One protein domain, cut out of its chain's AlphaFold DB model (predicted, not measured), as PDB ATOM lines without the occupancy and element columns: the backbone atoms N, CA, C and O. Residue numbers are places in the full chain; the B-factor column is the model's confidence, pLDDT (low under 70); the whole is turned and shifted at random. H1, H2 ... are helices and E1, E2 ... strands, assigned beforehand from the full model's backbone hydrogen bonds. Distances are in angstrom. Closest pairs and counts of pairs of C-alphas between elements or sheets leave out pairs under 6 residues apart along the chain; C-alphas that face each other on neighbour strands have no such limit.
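AT A GLANCE: This is residues 44 to 186 of the 196 residues of an uncharacterized protein of Dehalococcoidia bacterium (UniProt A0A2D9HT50). One long helix, H3, is the spine of this domain, and two small antiparallel hairpins, E1 with E2 and E3 with E4, pack one after the other along its side. The short helices H1 and H2 lie toward the beginning of H3; past its other end H4 turns off steeply, while residues 129 to 135 stick out as a free loop at the opposite end of the whole. The printed part has 143 residues with four named helices and four named strands, in the order E1, E2, H1, H2, E3, E4, H3, H4, and its class is mixed, helices and strands. It is a loose rod with a radius of gyration of the C-alphas of 19.3 A, spanning 74 by 31 by 25 A.

IN THESE COORDINATES: After residues 44 to 55, which hold no named element, E1 covers residues 56 to 60, beginning at C-alpha 56 at (-34.104, -19.756, -18.949), and E2 covers 66 to 69. H1 is residues 81 to 87 and H2 residues 92 to 95. E3, residues 98 to 103, is 15.7 A long, and E4, residues 111 to 116, is 16.8 A long. H3 runs 46.7 A from C-alpha 141 at (-30.230, 10.139, -3.261) to C-alpha 172 at (-29.275, -23.951, -35.231). H4, residues 175 to 184, is 13.9 A long and ends at C-alpha 184 at (-19.444, -34.395, -37.052).

HOW THE PARTS SIT: E4 and H3 have 8 pairs of C-alphas within 8 A, the closest being Leu 112 and Val 151 at 5.9 A. E2 and H3 have 4 such pairs, the closest Ile 67 and Leu 162 at 5.7 A. E1 and H3 are near each other, with 8 pairs of C-alphas within 10 A. In the hairpin of E1 and E2, at 172 degrees, N 57 and O 68 are within hydrogen-bond range at 2.8 A. In the hairpin of E3 and E4, at 153 degrees, N 101 and O 113 are within range at 3.0 A. E2 and E3 are only just apart, their closest C-alphas 8.5 A from each other. H2 is close to H3 but not clearly touching, with the closest C-alphas, Thr 94 and Asp 143, 5.8 A apart. H1 is likewise close to H2 but not clearly touching, with the C-alphas of Arg 85 and Trp 95 closest at 7.1 A. H4 is close to H3 but not clearly touching, with the C-alphas of Tyr 171 and Asn 177 closest at 6.2 A; they run the same way at a steep tilt of 69 degrees, only just short of about perpendicular. Every O i to N i+4 pair is within hydrogen-bond range in H1, H3 and H4; H2 is too short for one.

THE WHOLE: The two C-alphas farthest apart, those of Glu 132 and Asp 186, are 75.2 A from each other. The printed part has no cut. The links E2 to H1 and E4 to H3 are long, with 11 and 24 residues. Mean pLDDT of the printed part is 83.6; residue 44 and residues 63 to 64, 73 to 77 and 119 to 137 are under 70.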
ATOM      1  N   TYR A  44     -25.183 -21.065 -20.263       64.94
ATOM      2  CA  TYR A  44     -24.194 -20.019 -20.543       64.94
ATOM      3  C   TYR A  44     -24.745 -18.814 -21.314       64.94
ATOM      4  O   TYR A  44     -23.967 -17.937 -21.697       64.94
ATOM      5  N   LEU A  45     -26.068 -18.719 -21.499       81.44
ATOM      6  CA  LEU A  45     -26.702 -17.551 -22.133       81.44
ATOM      7  C   LEU A  45     -26.364 -16.238 -21.414       81.44
ATOM      8  O   LEU A  45     -26.209 -15.192 -22.043       81.44
ATOM      9  N   CYS A  46     -26.206 -16.292 -20.094       80.25
ATOM     10  CA  CYS A  46     -25.729 -15.172 -19.298       80.25
ATOM     11  C   CYS A  46     -24.200 -15.221 -19.197       80.25
ATOM     12  O   CYS A  46     -23.652 -16.046 -18.472       80.25
ATOM     13  N   GLU A  47     -23.493 -14.298 -19.859       82.69
ATOM     14  CA  GLU A  47     -22.021 -14.240 -19.828       82.69
ATOM     15  C   GLU A  47     -21.395 -14.201 -18.414       82.69
ATOM     16  O   GLU A  47     -20.338 -14.823 -18.213       82.69
ATOM     17  N   PRO A  48     -21.951 -13.471 -17.417       88.94
ATOM     18  CA  PRO A  48     -21.328 -13.397 -16.103       88.94
ATOM     19  C   PRO A  48     -21.434 -14.722 -15.345       88.94
ATOM     20  O   PRO A  48     -22.519 -15.242 -15.112       88.94
ATOM     21  N   LYS A  49     -20.291 -15.199 -14.841       88.62
ATOM     22  CA  LYS A  49     -20.163 -16.492 -14.144       88.62
ATOM     23  C   LYS A  49     -21.109 -16.706 -12.966       88.62
ATOM     24  O   LYS A  49     -21.368 -17.851 -12.624       88.62
ATOM     25  N   ILE A  50     -21.569 -15.634 -12.321       89.81
ATOM     26  CA  ILE A  50     -22.503 -15.743 -11.193       89.81
ATOM     27  C   ILE A  50     -23.853 -16.332 -11.630       89.81
ATOM     28  O   ILE A  50     -24.546 -16.914 -10.808       89.81
ATOM     29  N   PHE A  51     -24.190 -16.225 -12.918       89.50
ATOM     30  CA  PHE A  51     -25.417 -16.754 -13.508       89.50
ATOM     31  C   PHE A  51     -25.211 -18.100 -14.220       89.50
ATOM     32  O   PHE A  51     -26.149 -18.615 -14.817       89.50
ATOM     33  N   TYR A  52     -24.010 -18.689 -14.168       86.44
ATOM     34  CA  TYR A  52     -23.791 -20.012 -14.757       86.44
ATOM     35  C   TYR A  52     -24.553 -21.077 -13.971       86.44
ATOM     36  O   TYR A  52     -24.545 -21.076 -12.739       86.44
ATOM     37  N   GLY A  53     -25.174 -22.004 -14.697       81.88
ATOM     38  CA  GLY A  53     -26.036 -23.037 -14.121       81.88
ATOM     39  C   GLY A  53     -27.498 -22.613 -13.968       81.88
ATOM     40  O   GLY A  53     -28.294 -23.385 -13.435       81.88
ATOM     41  N   PHE A  54     -27.860 -21.410 -14.431       86.50
ATOM     42  CA  PHE A  54     -29.250 -20.997 -14.599       86.50
ATOM     43  C   PHE A  54     -29.612 -21.032 -16.081       86.50
ATOM     44  O   PHE A  54     -29.077 -20.262 -16.878       86.50
ATOM     45  N   SER A  55     -30.545 -21.908 -16.438       87.00
ATOM     46  CA  SER A  55     -31.169 -21.923 -17.761       87.00
ATOM     47  C   SER A  55     -32.452 -21.083 -17.736       87.00
ATOM     48  O   SER A  55     -33.093 -20.967 -16.683       87.00
ATOM     49  N   PRO A  56     -32.850 -20.483 -18.867       89.19
ATOM     50  CA  PRO A  56     -34.104 -19.756 -18.949       89.19
ATOM     51  C   PRO A  56     -35.293 -20.699 -18.729       89.19
ATOM     52  O   PRO A  56     -35.280 -21.861 -19.136       89.19
ATOM     53  N   THR A  57     -36.339 -20.193 -18.080       88.88
ATOM     54  CA  THR A  57     -37.577 -20.929 -17.783       88.88
ATOM     55  C   THR A  57     -38.712 -20.587 -18.745       88.88
ATOM     56  O   THR A  57     -39.612 -21.402 -18.948       88.88
ATOM     57  N   ALA A  58     -38.664 -19.409 -19.374       89.06
ATOM     58  CA  ALA A  58     -39.584 -19.002 -20.430       89.06
ATOM     59  C   ALA A  58     -38.916 -18.006 -21.387       89.06
ATOM     60  O   ALA A  58     -38.085 -17.198 -20.980       89.06
ATOM     61  N   TRP A  59     -39.260 -18.068 -22.671       89.69
ATOM     62  CA  TRP A  59     -38.729 -17.163 -23.686       89.69
ATOM     63  C   TRP A  59     -39.640 -17.124 -24.914       89.69
ATOM     64  O   TRP A  59     -40.345 -18.083 -25.230       89.69
ATOM     65  N   ASP A  60     -39.602 -16.006 -25.628       87.31
ATOM     66  CA  ASP A  60     -40.207 -15.830 -26.949       87.31
ATOM     67  C   ASP A  60     -39.234 -14.989 -27.766       87.31
ATOM     68  O   ASP A  60     -38.927 -13.864 -27.383       87.31
ATOM     69  N   ILE A  61     -38.736 -15.517 -28.879       85.62
ATOM     70  CA  ILE A  61     -37.786 -14.815 -29.752       85.62
ATOM     71  C   ILE A  61     -38.473 -14.041 -30.895       85.62
ATOM     72  O   ILE A  61     -37.809 -13.234 -31.548       85.62
ATOM     73  N   ASP A  62     -39.791 -14.214 -31.061       77.69
ATOM     74  CA  ASP A  62     -40.625 -13.720 -32.162       77.69
ATOM     75  C   ASP A  62     -41.547 -12.547 -31.760       77.69
ATOM     76  O   ASP A  62     -41.298 -11.394 -32.115       77.69
ATOM     77  N   ARG A  63     -42.682 -12.823 -31.091       60.12
ATOM     78  CA  ARG A  63     -43.839 -11.901 -30.982       60.12
ATOM     79  C   ARG A  63     -43.834 -11.050 -29.715       60.12
ATOM     80  O   ARG A  63     -44.498 -10.014 -29.701       60.12
ATOM     81  N   GLY A  64     -43.092 -11.475 -28.696       65.00
ATOM     82  CA  GLY A  64     -42.851 -10.731 -27.458       65.00
ATOM     83  C   GLY A  64     -41.385 -10.355 -27.255       65.00
ATOM     84  O   GLY A  64     -41.123  -9.293 -26.709       65.00
ATOM     85  N   SER A  65     -40.445 -11.159 -27.770       84.69
ATOM     86  CA  SER A  65     -39.001 -10.910 -27.643       84.69
ATOM     87  C   SER A  65     -38.562 -10.751 -26.186       84.69
ATOM     88  O   SER A  65     -38.211  -9.654 -25.763       84.69
ATOM     89  N   TYR A  66     -38.604 -11.844 -25.428       92.44
ATOM     90  CA  TYR A  66     -38.219 -11.863 -24.022       92.44
ATOM     91  C   TYR A  66     -37.491 -13.149 -23.630       92.44
ATOM     92  O   TYR A  66     -37.649 -14.189 -24.275       92.44
ATOM     93  N   ILE A  67     -36.738 -13.071 -22.535       92.56
ATOM     94  CA  ILE A  67     -36.116 -14.206 -21.855       92.56
ATOM     95  C   ILE A  67     -36.300 -14.084 -20.340       92.56
ATOM     96  O   ILE A  67     -36.084 -13.026 -19.753       92.56
ATOM     97  N   GLN A  68     -36.719 -15.170 -19.704       93.50
ATOM     98  CA  GLN A  68     -36.981 -15.230 -18.274       93.50
ATOM     99  C   GLN A  68     -36.173 -16.329 -17.618       93.50
ATOM    100  O   GLN A  68     -36.049 -17.429 -18.149       93.50
ATOM    101  N   PHE A  69     -35.670 -16.017 -16.437       92.38
ATOM    102  CA  PHE A  69     -34.903 -16.889 -15.577       92.38
ATOM    103  C   PHE A  69     -35.548 -16.944 -14.198       92.38
ATOM    104  O   PHE A  69     -36.230 -16.020 -13.748       92.38
ATOM    105  N   GLU A  70     -35.272 -18.027 -13.490       90.19
ATOM    106  CA  GLU A  70     -35.591 -18.164 -12.079       90.19
ATOM    107  C   GLU A  70     -34.278 -18.357 -11.315       90.19
ATOM    108  O   GLU A  70     -33.697 -19.438 -11.308       90.19
ATOM    109  N   PHE A  71     -33.794 -17.293 -10.673       88.12
ATOM    110  CA  PHE A  71     -32.504 -17.290  -9.965       88.12
ATOM    111  C   PHE A  71     -32.585 -17.791  -8.510       88.12
ATOM    112  O   PHE A  71     -31.619 -17.695  -7.746       88.12
ATOM    113  N   ALA A  72     -33.743 -18.326  -8.114       77.81
ATOM    114  CA  ALA A  72     -34.009 -18.844  -6.780       77.81
ATOM    115  C   ALA A  72     -34.997 -20.017  -6.833       77.81
ATOM    116  O   ALA A  72     -36.184 -19.800  -7.057       77.81
ATOM    117  N   TRP A  73     -34.520 -21.254  -6.645       62.59
ATOM    118  CA  TRP A  73     -35.369 -22.456  -6.654       62.59
ATOM    119  C   TRP A  73     -35.442 -23.100  -5.268       62.59
ATOM    120  O   TRP A  73     -34.452 -23.140  -4.533       62.59
ATOM    121  N   GLU A  74     -36.598 -23.686  -4.935       56.62
ATOM    122  CA  GLU A  74     -36.792 -24.447  -3.688       56.62
ATOM    123  C   GLU A  74     -35.853 -25.672  -3.582       56.62
ATOM    124  O   GLU A  74     -35.536 -26.108  -2.474       56.62
ATOM    125  N   ASP A  75     -35.345 -26.179  -4.712       56.91
ATOM    126  CA  ASP A  75     -34.520 -27.395  -4.801       56.91
ATOM    127  C   ASP A  75     -32.997 -27.164  -4.652       56.91
ATOM    128  O   ASP A  75     -32.212 -28.111  -4.740       56.91
ATOM    129  N   GLY A  76     -32.557 -25.933  -4.353       60.16
ATOM    130  CA  GLY A  76     -31.208 -25.669  -3.826       60.16
ATOM    131  C   GLY A  76     -30.201 -24.993  -4.761       60.16
ATOM    132  O   GLY A  76     -29.091 -24.713  -4.308       60.16
ATOM    133  N   ASN A  77     -30.567 -24.670  -6.006       68.25
ATOM    134  CA  ASN A  77     -29.824 -23.699  -6.816       68.25
ATOM    135  C   ASN A  77     -30.367 -22.294  -6.526       68.25
ATOM    136  O   ASN A  77     -31.524 -21.980  -6.804       68.25
ATOM    137  N   PHE A  78     -29.526 -21.463  -5.922       84.56
ATOM    138  CA  PHE A  78     -29.855 -20.096  -5.549       84.56
ATOM    139  C   PHE A  78     -28.658 -19.200  -5.831       84.56
ATOM    140  O   PHE A  78     -27.520 -19.560  -5.517       84.56
ATOM    141  N   LEU A  79     -28.921 -18.041  -6.421       89.31
ATOM    142  CA  LEU A  79     -27.893 -17.054  -6.696       89.31
ATOM    143  C   LEU A  79     -27.380 -16.456  -5.382       89.31
ATOM    144  O   LEU A  79     -28.146 -15.852  -4.634       89.31
ATOM    145  N   ASP A  80     -26.083 -16.604  -5.099       91.25
ATOM    146  CA  ASP A  80     -25.513 -16.082  -3.856       91.25
ATOM    147  C   ASP A  80     -25.702 -14.548  -3.771       91.25
ATOM    148  O   ASP A  80     -25.257 -13.821  -4.668       91.25
ATOM    149  N   PRO A  81     -26.327 -14.016  -2.699       92.19
ATOM    150  CA  PRO A  81     -26.638 -12.590  -2.598       92.19
ATOM    151  C   PRO A  81     -25.390 -11.708  -2.587       92.19
ATOM    152  O   PRO A  81     -25.408 -10.572  -3.058       92.19
ATOM    153  N   ASN A  82     -24.290 -12.204  -2.022       93.31
ATOM    154  CA  ASN A  82     -23.052 -11.451  -1.939       93.31
ATOM    155  C   ASN A  82     -22.296 -11.461  -3.274       93.31
ATOM    156  O   ASN A  82     -21.640 -10.462  -3.584       93.31
ATOM    157  N   ASP A  83     -22.401 -12.527  -4.063       94.75
ATOM    158  CA  ASP A  83     -21.879 -12.555  -5.432       94.75
ATOM    159  C   ASP A  83     -22.689 -11.633  -6.353       94.75
ATOM    160  O   ASP A  83     -22.094 -10.829  -7.077       94.75
ATOM    161  N   LEU A  84     -24.025 -11.647  -6.245       95.75
ATOM    162  CA  LEU A  84     -24.901 -10.696  -6.940       95.75
ATOM    163  C   LEU A  84     -24.538  -9.249  -6.582       95.75
ATOM    164  O   LEU A  84     -24.262  -8.447  -7.470       95.75
ATOM    165  N   ARG A  85     -24.448  -8.921  -5.287       96.69
ATOM    166  CA  ARG A  85     -24.057  -7.584  -4.812       96.69
ATOM    167  C   ARG A  85     -22.717  -7.136  -5.393       96.69
ATOM    168  O   ARG A  85     -22.573  -5.983  -5.798       96.69
ATOM    169  N   GLN A  86     -21.711  -8.013  -5.378       97.00
ATOM    170  CA  GLN A  86     -20.386  -7.692  -5.910       97.00
ATOM    171  C   GLN A  86     -20.423  -7.449  -7.412       97.00
ATOM    172  O   GLN A  86     -19.799  -6.500  -7.881       97.00
ATOM    173  N   TRP A  87     -21.156  -8.276  -8.156       97.50
ATOM    174  CA  TRP A  87     -21.304  -8.109  -9.594       97.50
ATOM    175  C   TRP A  87     -22.068  -6.832  -9.951       97.50
ATOM    176  O   TRP A  87     -21.647  -6.124 -10.860       97.50
ATOM    177  N   LEU A  88     -23.110  -6.477  -9.199       97.31
ATOM    178  CA  LEU A  88     -23.828  -5.203  -9.327       97.31
ATOM    179  C   LEU A  88     -23.005  -3.988  -8.872       97.31
ATOM    180  O   LEU A  88     -23.452  -2.859  -9.022       97.31
ATOM    181  N   GLU A  89     -21.808  -4.208  -8.318       97.25
ATOM    182  CA  GLU A  89     -20.911  -3.163  -7.810       97.25
ATOM    183  C   GLU A  89     -21.528  -2.323  -6.678       97.25
ATOM    184  O   GLU A  89     -21.115  -1.191  -6.413       97.25
ATOM    185  N   LEU A  90     -22.474  -2.907  -5.936       96.88
ATOM    186  CA  LEU A  90     -23.160  -2.226  -4.845       96.88
ATOM    187  C   LEU A  90     -22.315  -2.235  -3.557       96.88
ATOM    188  O   LEU A  90     -21.904  -3.304  -3.070       96.88
ATOM    189  N   PRO A  91     -22.063  -1.062  -2.939       96.12
ATOM    190  CA  PRO A  91     -21.459  -0.991  -1.616       96.12
ATOM    191  C   PRO A  91     -22.309  -1.738  -0.587       96.12
ATOM    192  O   PRO A  91     -23.536  -1.642  -0.604       96.12
ATOM    193  N   LEU A  92     -21.662  -2.417   0.368       94.62
ATOM    194  CA  LEU A  92     -22.372  -3.120   1.446       94.62
ATOM    195  C   LEU A  92     -23.323  -2.182   2.205       94.62
ATOM    196  O   LEU A  92     -24.446  -2.554   2.505       94.62
ATOM    197  N   THR A  93     -22.906  -0.932   2.417       92.69
ATOM    198  CA  THR A  93     -23.716   0.096   3.082       92.69
ATOM    199  C   THR A  93     -25.005   0.449   2.345       92.69
ATOM    200  O   THR A  93     -25.924   0.955   2.977       92.69
ATOM    201  N   THR A  94     -25.055   0.263   1.025       92.81
ATOM    202  CA  THR A  94     -26.258   0.481   0.210       92.81
ATOM    203  C   THR A  94     -27.089  -0.799   0.166       92.81
ATOM    204  O   THR A  94     -28.293  -0.745   0.373       92.81
ATOM    205  N   TRP A  95     -26.430  -1.949  -0.008       94.00
ATOM    206  CA  TRP A  95     -27.057  -3.271  -0.022       94.00
ATOM    207  C   TRP A  95     -27.836  -3.591   1.261       94.00
ATOM    208  O   TRP A  95     -28.937  -4.108   1.195       94.00
ATOM    209  N   GLU A  96     -27.306  -3.231   2.433       91.31
ATOM    210  CA  GLU A  96     -27.963  -3.470   3.731       91.31
ATOM    211  C   GLU A  96     -29.256  -2.659   3.944       91.31
ATOM    212  O   GLU A  96     -29.942  -2.871   4.941       91.31
ATOM    213  N   LYS A  97     -29.583  -1.716   3.050       88.44
ATOM    214  CA  LYS A  97     -30.783  -0.868   3.148       88.44
ATOM    215  C   LYS A  97     -31.955  -1.370   2.311       88.44
ATOM    216  O   LYS A  97     -33.041  -0.806   2.417       88.44
ATOM    217  N   VAL A  98     -31.724  -2.347   1.439       89.19
ATOM    218  CA  VAL A  98     -32.704  -2.768   0.441       89.19
ATOM    219  C   VAL A  98     -32.889  -4.273   0.439       89.19
ATOM    220  O   VAL A  98     -31.934  -5.030   0.603       89.19
ATOM    221  N   ASP A  99     -34.126  -4.681   0.205       90.00
ATOM    222  CA  ASP A  99     -34.447  -6.011  -0.282       90.00
ATOM    223  C   ASP A  99     -34.421  -5.996  -1.815       90.00
ATOM    224  O   ASP A  99     -34.534  -4.939  -2.445       90.00
ATOM    225  N   TYR A 100     -34.264  -7.170  -2.425       91.44
ATOM    226  CA  TYR A 100     -34.271  -7.322  -3.876       91.44
ATOM    227  C   TYR A 100     -35.108  -8.523  -4.310       91.44
ATOM    228  O   TYR A 100     -35.219  -9.513  -3.585       91.44
ATOM    229  N   GLU A 101     -35.670  -8.437  -5.511       91.94
ATOM    230  CA  GLU A 101     -36.494  -9.489  -6.102       91.94
ATOM    231  C   GLU A 101     -36.251  -9.586  -7.612       91.94
ATOM    232  O   GLU A 101     -35.982  -8.584  -8.277       91.94
ATOM    233  N   PHE A 102     -36.348 -10.809  -8.143       93.62
ATOM    234  CA  PHE A 102     -36.377 -11.062  -9.580       93.62
ATOM    235  C   PHE A 102     -37.819 -11.258 -10.031       93.62
ATOM    236  O   PHE A 102     -38.509 -12.134  -9.513       93.62
ATOM    237  N   ILE A 103     -38.262 -10.464 -11.000       93.00
ATOM    238  CA  ILE A 103     -39.662 -10.424 -11.423       93.00
ATOM    239  C   ILE A 103     -39.776 -10.867 -12.872       93.00
ATOM    240  O   ILE A 103     -39.076 -10.364 -13.751       93.00
ATOM    241  N   ASN A 104     -40.698 -11.799 -13.108       93.25
ATOM    242  CA  ASN A 104     -41.039 -12.315 -14.426       93.25
ATOM    243  C   ASN A 104     -42.455 -11.853 -14.795       93.25
ATOM    244  O   ASN A 104     -43.442 -12.380 -14.280       93.25
ATOM    245  N   ASP A 105     -42.541 -10.876 -15.699       89.00
ATOM    246  CA  ASP A 105     -43.801 -10.332 -16.216       89.00
ATOM    247  C   ASP A 105     -44.093 -10.837 -17.631       89.00
ATOM    248  O   ASP A 105     -43.188 -11.107 -18.417       89.00
ATOM    249  N   GLU A 106     -45.368 -10.891 -18.015       85.25
ATOM    250  CA  GLU A 106     -45.757 -11.315 -19.364       85.25
ATOM    251  C   GLU A 106     -45.070 -10.450 -20.442       85.25
ATOM    252  O   GLU A 106     -45.150  -9.219 -20.406       85.25
ATOM    253  N   TYR A 107     -44.405 -11.098 -21.406       86.00
ATOM    254  CA  TYR A 107     -43.685 -10.472 -22.526       86.00
ATOM    255  C   TYR A 107     -42.522  -9.538 -22.154       86.00
ATOM    256  O   TYR A 107     -42.177  -8.661 -22.945       86.00
ATOM    257  N   HIS A 108     -41.911  -9.705 -20.982       91.25
ATOM    258  CA  HIS A 108     -40.727  -8.940 -20.591       91.25
ATOM    259  C   HIS A 108     -39.606  -9.860 -20.120       91.25
ATOM    260  O   HIS A 108     -39.860 -10.961 -19.619       91.25
ATOM    261  N   ASN A 109     -38.368  -9.384 -20.276       94.62
ATOM    262  CA  ASN A 109     -37.214 -10.020 -19.655       94.62
ATOM    263  C   ASN A 109     -37.400 -10.090 -18.134       94.62
ATOM    264  O   ASN A 109     -38.140  -9.279 -17.567       94.62
ATOM    265  N   THR A 110     -36.714 -11.027 -17.472       95.12
ATOM    266  CA  THR A 110     -36.579 -10.967 -16.009       95.12
ATOM    267  C   THR A 110     -36.064  -9.592 -15.612       95.12
ATOM    268  O   THR A 110     -35.109  -9.094 -16.204       95.12
ATOM    269  N   LYS A 111     -36.691  -8.988 -14.605       94.81
ATOM    270  CA  LYS A 111     -36.297  -7.697 -14.038       94.81
ATOM    271  C   LYS A 111     -35.702  -7.892 -12.657       94.81
ATOM    272  O   LYS A 111     -36.097  -8.812 -11.942       94.81
ATOM    273  N   LEU A 112     -34.800  -6.999 -12.278       94.69
ATOM    274  CA  LEU A 112     -34.332  -6.856 -10.906       94.69
ATOM    275  C   LEU A 112     -34.999  -5.626 -10.289       94.69
ATOM    276  O   LEU A 112     -34.834  -4.517 -10.792       94.69
ATOM    277  N   GLU A 113     -35.707  -5.811  -9.182       92.12
ATOM    278  CA  GLU A 113     -36.264  -4.711  -8.397       92.12
ATOM    279  C   GLU A 113     -35.599  -4.619  -7.029       92.12
ATOM    280  O   GLU A 113     -35.256  -5.630  -6.415       92.12
ATOM    281  N   PHE A 114     -35.462  -3.387  -6.539       91.00
ATOM    282  CA  PHE A 114     -35.061  -3.094  -5.168       91.00
ATOM    283  C   PHE A 114     -36.210  -2.433  -4.414       91.00
ATOM    284  O   PHE A 114     -36.891  -1.548  -4.940       91.00
ATOM    285  N   ARG A 115     -36.380  -2.826  -3.154       86.50
ATOM    286  CA  ARG A 115     -37.372  -2.269  -2.229       86.50
ATOM    287  C   ARG A 115     -36.671  -1.831  -0.951       86.50
ATOM    288  O   ARG A 115     -35.685  -2.441  -0.551       86.50
ATOM    289  N   ASP A 116     -37.162  -0.783  -0.299       78.62
ATOM    290  CA  ASP A 116     -36.711  -0.419   1.050       78.62
ATOM    291  C   ASP A 116     -36.903  -1.619   1.990       78.62
ATOM    292  O   ASP A 116     -38.030  -2.085   2.157       78.62
ATOM    293  N   ALA A 117     -35.824  -2.107   2.610       75.69
ATOM    294  CA  ALA A 117     -35.880  -3.276   3.490       75.69
ATOM    295  C   ALA A 117     -36.721  -3.039   4.760       75.69
ATOM    296  O   ALA A 117     -37.214  -3.982   5.380       75.69
ATOM    297  N   GLU A 118     -36.894  -1.784   5.189       72.69
ATOM    298  CA  GLU A 118     -37.695  -1.456   6.372       72.69
ATOM    299  C   GLU A 118     -39.163  -1.172   6.041       72.69
ATOM    300  O   GLU A 118     -40.046  -1.548   6.815       72.69
ATOM    301  N   ASN A 119     -39.434  -0.501   4.917       67.56
ATOM    302  CA  ASN A 119     -40.780  -0.012   4.585       67.56
ATOM    303  C   ASN A 119     -41.441  -0.731   3.399       67.56
ATOM    304  O   ASN A 119     -42.636  -0.540   3.171       67.56
ATOM    305  N   GLY A 120     -40.690  -1.539   2.647       65.88
ATOM    306  CA  GLY A 120     -41.153  -2.250   1.453       65.88
ATOM    307  C   GLY A 120     -41.475  -1.350   0.257       65.88
ATOM    308  O   GLY A 120     -42.105  -1.818  -0.689       65.88
ATOM    309  N   LEU A 121     -41.091  -0.069   0.311       67.69
ATOM    310  CA  LEU A 121     -41.361   0.915  -0.741       67.69
ATOM    311  C   LEU A 121     -40.455   0.672  -1.948       67.69
ATOM    312  O   LEU A 121     -39.251   0.464  -1.792       67.69
ATOM    313  N   GLU A 122     -41.033   0.738  -3.144       67.94
ATOM    314  CA  GLU A 122     -40.298   0.639  -4.406       67.94
ATOM    315  C   GLU A 122     -39.481   1.916  -4.661       67.94
ATOM    316  O   GLU A 122     -39.835   3.009  -4.208       67.94
ATOM    317  N   LEU A 123     -38.376   1.797  -5.406       68.06
ATOM    318  CA  LEU A 123     -37.511   2.946  -5.716       68.06
ATOM    319  C   LEU A 123     -38.260   4.092  -6.407       68.06
ATOM    320  O   LEU A 123     -37.996   5.260  -6.117       68.06
ATOM    321  N   ASP A 124     -39.226   3.767  -7.261       64.12
ATOM    322  CA  ASP A 124     -40.019   4.739  -8.019       64.12
ATOM    323  C   ASP A 124     -40.977   5.554  -7.133       64.12
ATOM    324  O   ASP A 124     -41.431   6.638  -7.515       64.12
ATOM    325  N   GLU A 125     -41.248   5.080  -5.915       61.59
ATOM    326  CA  GLU A 125     -42.072   5.780  -4.930       61.59
ATOM    327  C   GLU A 125     -41.276   6.823  -4.126       61.59
ATOM    328  O   GLU A 125     -41.864   7.691  -3.462       61.59
ATOM    329  N   TYR A 126     -39.940   6.824  -4.236       61.88
ATOM    330  CA  TYR A 126     -39.096   7.861  -3.650       61.88
ATOM    331  C   TYR A 126     -39.202   9.166  -4.444       61.88
ATOM    332  O   TYR A 126     -38.409   9.490  -5.328       61.88
ATOM    333  N   ASN A 127     -40.164  10.003  -4.058       54.78
ATOM    334  CA  ASN A 127     -40.177  11.396  -4.482       54.78
ATOM    335  C   ASN A 127     -38.904  12.099  -3.983       54.78
ATOM    336  O   ASN A 127     -38.712  12.258  -2.782       54.78
ATOM    337  N   VAL A 128     -38.091  12.636  -4.900       49.94
ATOM    338  CA  VAL A 128     -36.841  13.401  -4.649       49.94
ATOM    339  C   VAL A 128     -37.047  14.679  -3.789       49.94
ATOM    340  O   VAL A 128     -36.125  15.455  -3.563       49.94
ATOM    341  N   ASN A 129     -38.254  14.905  -3.262       44.66
ATOM    342  CA  ASN A 129     -38.627  15.998  -2.365       44.66
ATOM    343  C   ASN A 129     -38.937  15.512  -0.935       44.66
ATOM    344  O   ASN A 129     -39.917  15.959  -0.337       44.66
ATOM    345  N   VAL A 130     -38.133  14.617  -0.353       48.09
ATOM    346  CA  VAL A 130     -38.289  14.285   1.075       48.09
ATOM    347  C   VAL A 130     -37.593  15.350   1.926       48.09
ATOM    348  O   VAL A 130     -36.443  15.223   2.343       48.09
ATOM    349  N   SER A 131     -38.313  16.450   2.153       43.31
ATOM    350  CA  SER A 131     -38.052  17.359   3.261       43.31
ATOM    351  C   SER A 131     -38.568  16.725   4.552       43.31
ATOM    352  O   SER A 131     -39.753  16.423   4.646       43.31
ATOM    353  N   GLU A 132     -37.681  16.603   5.537       48.81
ATOM    354  CA  GLU A 132     -37.996  16.584   6.972       48.81
ATOM    355  C   GLU A 132     -39.055  15.576   7.440       48.81
ATOM    356  O   GLU A 132     -40.182  15.945   7.752       48.81
ATOM    357  N   GLN A 133     -38.646  14.321   7.595       47.00
ATOM    358  CA  GLN A 133     -38.885  13.461   8.767       47.00
ATOM    359  C   GLN A 133     -38.513  12.036   8.368       47.00
ATOM    360  O   GLN A 133     -38.756  11.680   7.228       47.00
ATOM    361  N   TYR A 134     -37.883  11.294   9.284       48.81
ATOM    362  CA  TYR A 134     -37.888   9.831   9.470       48.81
ATOM    363  C   TYR A 134     -36.523   9.344   9.997       48.81
ATOM    364  O   TYR A 134     -35.477   9.565   9.395       48.81
ATOM    365  N   ASP A 135     -36.569   8.715  11.175       45.66
ATOM    366  CA  ASP A 135     -35.466   8.232  12.032       45.66
ATOM    367  C   ASP A 135     -34.902   6.863  11.560       45.66
ATOM    368  O   ASP A 135     -34.530   6.016  12.369       45.66
ATOM    369  N   HIS A 136     -34.873   6.616  10.247       50.19
ATOM    370  CA  HIS A 136     -34.652   5.290   9.640       50.19
ATOM    371  C   HIS A 136     -33.360   5.240   8.795       50.19
ATOM    372  O   HIS A 136     -32.855   6.317   8.446       50.19
ATOM    373  N   PRO A 137     -32.786   4.055   8.461       54.34
ATOM    374  CA  PRO A 137     -31.621   3.929   7.588       54.34
ATOM    375  C   PRO A 137     -31.972   4.559   6.252       54.34
ATOM    376  O   PRO A 137     -32.669   4.003   5.414       54.34
ATOM    377  N   THR A 138     -31.556   5.805   6.095       70.06
ATOM    378  CA  THR A 138     -32.086   6.631   5.030       70.06
ATOM    379  C   THR A 138     -31.485   6.115   3.727       70.06
ATOM    380  O   THR A 138     -30.259   6.144   3.562       70.06
ATOM    381  N   ILE A 139     -32.319   5.610   2.814       77.50
ATOM    382  CA  ILE A 139     -31.934   5.503   1.408       77.50
ATOM    383  C   ILE A 139     -31.708   6.935   0.944       77.50
ATOM    384  O   ILE A 139     -32.622   7.761   0.912       77.50
ATOM    385  N   TYR A 140     -30.452   7.269   0.684       81.56
ATOM    386  CA  TYR A 140     -30.090   8.609   0.265       81.56
ATOM    387  C   TYR A 140     -30.165   8.726  -1.258       81.56
ATOM    388  O   TYR A 140     -30.062   7.724  -1.962       81.56
ATOM    389  N   PRO A 141     -30.228   9.949  -1.811       82.75
ATOM    390  CA  PRO A 141     -30.230  10.139  -3.261       82.75
ATOM    391  C   PRO A 141     -29.050   9.477  -3.990       82.75
ATOM    392  O   PRO A 141     -29.183   9.075  -5.141       82.75
ATOM    393  N   TRP A 142     -27.888   9.346  -3.336       84.50
ATOM    394  CA  TRP A 142     -26.753   8.623  -3.914       84.50
ATOM    395  C   TRP A 142     -26.935   7.102  -3.895       84.50
ATOM    396  O   TRP A 142     -26.439   6.448  -4.803       84.50
ATOM    397  N   ASP A 143     -27.646   6.547  -2.908       88.94
ATOM    398  CA  ASP A 143     -28.000   5.125  -2.884       88.94
ATOM    399  C   ASP A 143     -28.964   4.820  -4.034       88.94
ATOM    400  O   ASP A 143     -28.720   3.887  -4.788       88.94
ATOM    401  N   ILE A 144     -29.981   5.668  -4.242       86.38
ATOM    402  CA  ILE A 144     -30.931   5.538  -5.364       86.38
ATOM    403  C   ILE A 144     -30.190   5.490  -6.703       86.38
ATOM    404  O   ILE A 144     -30.459   4.616  -7.518       86.38
ATOM    405  N   LYS A 145     -29.214   6.383  -6.914       89.75
ATOM    406  CA  LYS A 145     -28.418   6.403  -8.148       89.75
ATOM    407  C   LYS A 145     -27.640   5.102  -8.365       89.75
ATOM    408  O   LYS A 145     -27.617   4.599  -9.478       89.75
ATOM    409  N   LEU A 146     -27.017   4.565  -7.313       94.62
ATOM    410  CA  LEU A 146     -26.289   3.293  -7.387       94.62
ATOM    411  C   LEU A 146     -27.225   2.120  -7.697       94.62
ATOM    412  O   LEU A 146     -26.871   1.241  -8.471       94.62
ATOM    413  N   LEU A 147     -28.422   2.110  -7.106       94.62
ATOM    414  CA  LEU A 147     -29.414   1.064  -7.344       94.62
ATOM    415  C   LEU A 147     -29.989   1.139  -8.764       94.62
ATOM    416  O   LEU A 147     -30.143   0.105  -9.399       94.62
ATOM    417  N   GLN A 148     -30.230   2.341  -9.295       93.31
ATOM    418  CA  GLN A 148     -30.634   2.532 -10.694       93.31
ATOM    419  C   GLN A 148     -29.562   2.031 -11.669       93.31
ATOM    420  O   GLN A 148     -29.878   1.281 -12.583       93.31
ATOM    421  N   GLU A 149     -28.289   2.367 -11.430       95.94
ATOM    422  CA  GLU A 149     -27.163   1.860 -12.233       95.94
ATOM    423  C   GLU A 149     -27.052   0.324 -12.155       95.94
ATOM    424  O   GLU A 149     -26.720  -0.330 -13.143       95.94
ATOM    425  N   ALA A 150     -27.357  -0.269 -10.997       97.19
ATOM    426  CA  ALA A 150     -27.391  -1.718 -10.817       97.19
ATOM    427  C   ALA A 150     -28.539  -2.385 -11.600       97.19
ATOM    428  O   ALA A 150     -28.314  -3.429 -12.213       97.19
ATOM    429  N   VAL A 151     -29.737  -1.787 -11.617       96.12
ATOM    430  CA  VAL A 151     -30.872  -2.265 -12.430       96.12
ATOM    431  C   VAL A 151     -30.543  -2.168 -13.919       96.12
ATOM    432  O   VAL A 151     -30.643  -3.170 -14.617       96.12
ATOM    433  N   GLU A 152     -30.038  -1.024 -14.390       96.50
ATOM    434  CA  GLU A 152     -29.630  -0.845 -15.793       96.50
ATOM    435  C   GLU A 152     -28.585  -1.892 -16.217       96.50
ATOM    436  O   GLU A 152     -28.696  -2.501 -17.279       96.50
ATOM    437  N   LYS A 153     -27.595  -2.170 -15.356       97.31
ATOM    438  CA  LYS A 153     -26.583  -3.209 -15.601       97.31
ATOM    439  C   LYS A 153     -27.186  -4.613 -15.712       97.31
ATOM    440  O   LYS A 153     -26.681  -5.437 -16.478       97.31
ATOM    441  N   PHE A 154     -28.216  -4.906 -14.923       96.81
ATOM    442  CA  PHE A 154     -28.937  -6.174 -14.996       96.81
ATOM    443  C   PHE A 154     -29.758  -6.282 -16.284       96.81
ATOM    444  O   PHE A 154     -29.644  -7.287 -16.986       96.81
ATOM    445  N   ASP A 155     -30.488  -5.230 -16.644       95.88
ATOM    446  CA  ASP A 155     -31.285  -5.176 -17.872       95.88
ATOM    447  C   ASP A 155     -30.408  -5.342 -19.124       95.88
ATOM    448  O   ASP A 155     -30.716  -6.155 -19.995       95.88
ATOM    449  N   GLU A 156     -29.247  -4.676 -19.180       96.00
ATOM    450  CA  GLU A 156     -28.275  -4.850 -20.271       96.00
ATOM    451  C   GLU A 156     -27.791  -6.302 -20.411       96.00
ATOM    452  O   GLU A 156     -27.500  -6.772 -21.515       96.00
ATOM    453  N   MET A 157     -27.654  -7.019 -19.294       95.56
ATOM    454  CA  MET A 157     -27.253  -8.424 -19.290       95.56
ATOM    455  C   MET A 157     -28.379  -9.321 -19.810       95.56
ATOM    456  O   MET A 157     -28.106 -10.235 -20.589       95.56
ATOM    457  N   MET A 158     -29.633  -9.018 -19.471       95.12
ATOM    458  CA  MET A 158     -30.791  -9.744 -19.993       95.12
ATOM    459  C   MET A 158     -31.029  -9.508 -21.478       95.12
ATOM    460  O   MET A 158     -31.294 -10.460 -22.213       95.12
ATOM    461  N   ASP A 159     -30.828  -8.281 -21.951       93.31
ATOM    462  CA  ASP A 159     -30.880  -7.976 -23.378       93.31
ATOM    463  C   ASP A 159     -29.818  -8.757 -24.158       93.31
ATOM    464  O   ASP A 159     -30.108  -9.314 -25.219       93.31
ATOM    465  N   LYS A 160     -28.596  -8.858 -23.621       92.88
ATOM    466  CA  LYS A 160     -27.540  -9.682 -24.223       92.88
ATOM    467  C   LYS A 160     -27.910 -11.156 -24.242       92.88
ATOM    468  O   LYS A 160     -27.776 -11.774 -25.291       92.88
ATOM    469  N   ALA A 161     -28.421 -11.697 -23.137       92.62
ATOM    470  CA  ALA A 161     -28.850 -13.091 -23.076       92.62
ATOM    471  C   ALA A 161     -29.934 -13.398 -24.127       92.62
ATOM    472  O   ALA A 161     -29.868 -14.425 -24.801       92.62
ATOM    473  N   LEU A 162     -30.888 -12.484 -24.338       91.75
ATOM    474  CA  LEU A 162     -31.902 -12.611 -25.388       91.75
ATOM    475  C   LEU A 162     -31.298 -12.557 -26.801       91.75
ATOM    476  O   LEU A 162     -31.734 -13.295 -27.686       91.75
ATOM    477  N   VAL A 163     -30.311 -11.688 -27.038       90.31
ATOM    478  CA  VAL A 163     -29.586 -11.636 -28.318       90.31
ATOM    479  C   VAL A 163     -28.836 -12.942 -28.561       90.31
ATOM    480  O   VAL A 163     -29.011 -13.539 -29.617       90.31
ATOM    481  N   THR A 164     -28.086 -13.435 -27.578       89.31
ATOM    482  CA  THR A 164     -27.371 -14.714 -27.675       89.31
ATOM    483  C   THR A 164     -28.331 -15.871 -27.929       89.31
ATOM    484  O   THR A 164     -28.064 -16.714 -28.781       89.31
ATOM    485  N   LEU A 165     -29.489 -15.887 -27.262       89.00
ATOM    486  CA  LEU A 165     -30.524 -16.892 -27.490       89.00
ATOM    487  C   LEU A 165     -31.022 -16.884 -28.944       89.00
ATOM    488  O   LEU A 165     -31.197 -17.940 -29.551       89.00
ATOM    489  N   ARG A 166     -31.242 -15.693 -29.508       87.69
ATOM    490  CA  ARG A 166     -31.652 -15.528 -30.907       87.69
ATOM    491  C   ARG A 166     -30.574 -15.975 -31.877       87.69
ATOM    492  O   ARG A 166     -30.885 -16.715 -32.798       87.69
ATOM    493  N   GLU A 167     -29.331 -15.564 -31.657       87.06
ATOM    494  CA  GLU A 167     -28.196 -15.965 -32.491       87.06
ATOM    495  C   GLU A 167     -28.009 -17.488 -32.470       87.06
ATOM    496  O   GLU A 167     -27.823 -18.099 -33.520       87.06
ATOM    497  N   ALA A 168     -28.147 -18.120 -31.301       85.06
ATOM    498  CA  ALA A 168     -28.102 -19.573 -31.168       85.06
ATOM    499  C   ALA A 168     -29.250 -20.256 -31.930       85.06
ATOM    500  O   ALA A 168     -29.026 -21.237 -32.639       85.06
ATOM    501  N   HIS A 169     -30.470 -19.719 -31.835       84.38
ATOM    502  CA  HIS A 169     -31.616 -20.225 -32.591       84.38
ATOM    503  C   HIS A 169     -31.437 -20.057 -34.112       84.38
ATOM    504  O   HIS A 169     -31.759 -20.961 -34.885       84.38
ATOM    505  N   GLU A 170     -30.924 -18.912 -34.566       85.19
ATOM    506  CA  GLU A 170     -30.630 -18.660 -35.980       85.19
ATOM    507  C   GLU A 170     -29.547 -19.609 -36.499       85.19
ATOM    508  O   GLU A 170     -29.732 -20.229 -37.548       85.19
ATOM    509  N   TYR A 171     -28.457 -19.782 -35.745       84.94
ATOM    510  CA  TYR A 171     -27.390 -20.715 -36.093       84.94
ATOM    511  C   TYR A 171     -27.905 -22.151 -36.156       84.94
ATOM    512  O   TYR A 171     -27.628 -22.841 -37.136       84.94
ATOM    513  N   GLN A 172     -28.724 -22.597 -35.199       82.81
ATOM    514  CA  GLN A 172     -29.275 -23.951 -35.231       82.81
ATOM    515  C   GLN A 172     -30.066 -24.247 -36.512       82.81
ATOM    516  O   GLN A 172     -30.047 -25.380 -36.993       82.81
ATOM    517  N   ASN A 173     -30.745 -23.248 -37.071       81.50
ATOM    518  CA  ASN A 173     -31.522 -23.385 -38.302       81.50
ATOM    519  C   ASN A 173     -30.714 -23.072 -39.576       81.50
ATOM    520  O   ASN A 173     -31.267 -23.106 -40.677       81.50
ATOM    521  N   SER A 174     -29.425 -22.754 -39.445       87.75
ATOM    522  CA  SER A 174     -28.547 -22.395 -40.558       87.75
ATOM    523  C   SER A 174     -27.979 -23.615 -41.287       87.75
ATOM    524  O   SER A 174     -27.846 -24.701 -40.720       87.75
ATOM    525  N   ASP A 175     -27.570 -23.408 -42.538       90.19
ATOM    526  CA  ASP A 175     -26.852 -24.421 -43.324       90.19
ATOM    527  C   ASP A 175     -25.520 -24.801 -42.719       90.19
ATOM    528  O   ASP A 175     -25.121 -25.956 -42.805       90.19
ATOM    529  N   GLU A 176     -24.856 -23.834 -42.093       90.50
ATOM    530  CA  GLU A 176     -23.589 -24.045 -41.410       90.50
ATOM    531  C   GLU A 176     -23.748 -25.117 -40.327       90.50
ATOM    532  O   GLU A 176     -23.061 -26.130 -40.378       90.50
ATOM    533  N   ASN A 177     -24.751 -24.989 -39.454       87.62
ATOM    534  CA  ASN A 177     -25.021 -26.003 -38.435       87.62
ATOM    535  C   ASN A 177     -25.438 -27.360 -39.033       87.62
ATOM    536  O   ASN A 177     -25.049 -28.407 -38.517       87.62
ATOM    537  N   MET A 178     -26.220 -27.376 -40.121       89.75
ATOM    538  CA  MET A 178     -26.606 -28.636 -40.777       89.75
ATOM    539  C   MET A 178     -25.394 -29.375 -41.352       89.75
ATOM    540  O   MET A 178     -25.301 -30.599 -41.230       89.75
ATOM    541  N   ILE A 179     -24.470 -28.632 -41.961       91.12
ATOM    542  CA  ILE A 179     -23.214 -29.155 -42.494       91.12
ATOM    543  C   ILE A 179     -22.336 -29.648 -41.343       91.12
ATOM    544  O   ILE A 179     -21.967 -30.820 -41.342       91.12
ATOM    545  N   ASP A 180     -22.095 -28.817 -40.326       89.44
ATOM    546  CA  ASP A 180     -21.271 -29.158 -39.161       89.44
ATOM    547  C   ASP A 180     -21.787 -30.421 -38.452       89.44
ATOM    548  O   ASP A 180     -21.007 -31.294 -38.053       89.44
ATOM    549  N   MET A 181     -23.111 -30.557 -38.314       87.44
ATOM    550  CA  MET A 181     -23.747 -31.737 -37.730       87.44
ATOM    551  C   MET A 181     -23.531 -32.983 -38.595       87.44
ATOM    552  O   MET A 181     -23.169 -34.036 -38.060       87.44
ATOM    553  N   ALA A 182     -23.752 -32.887 -39.906       89.81
ATOM    554  CA  ALA A 182     -23.566 -34.009 -40.822       89.81
ATOM    555  C   ALA A 182     -22.095 -34.457 -40.879       89.81
ATOM    556  O   ALA A 182     -21.822 -35.657 -40.817       89.81
ATOM    557  N   GLU A 183     -21.151 -33.513 -40.904       91.50
ATOM    558  CA  GLU A 183     -19.711 -33.784 -40.847       91.50
ATOM    559  C   GLU A 183     -19.306 -34.435 -39.518       91.50
ATOM    560  O   GLU A 183     -18.620 -35.458 -39.500       91.50
ATOM    561  N   SER A 184     -19.773 -33.887 -38.392       89.94
ATOM    562  CA  SER A 184     -19.444 -34.395 -37.052       89.94
ATOM    563  C   SER A 184     -19.959 -35.814 -36.805       89.94
ATOM    564  O   SER A 184     -19.352 -36.564 -36.036       89.94
ATOM    565  N   ASN A 185     -21.071 -36.188 -37.442       87.94
ATOM    566  CA  ASN A 185     -21.646 -37.529 -37.349       87.94
ATOM    567  C   ASN A 185     -21.196 -38.479 -38.472       87.94
ATOM    568  O   ASN A 185     -21.606 -39.640 -38.462       87.94
ATOM    569  N   ASP A 186     -20.349 -38.016 -39.401       90.62
ATOM    570  CA  ASP A 186     -19.886 -38.774 -40.574       90.62
ATOM    571  C   ASP A 186     -21.057 -39.348 -41.395       90.62
ATOM    572  O   ASP A 186     -21.039 -40.508 -41.809       90.62
TER     573      ASP A 186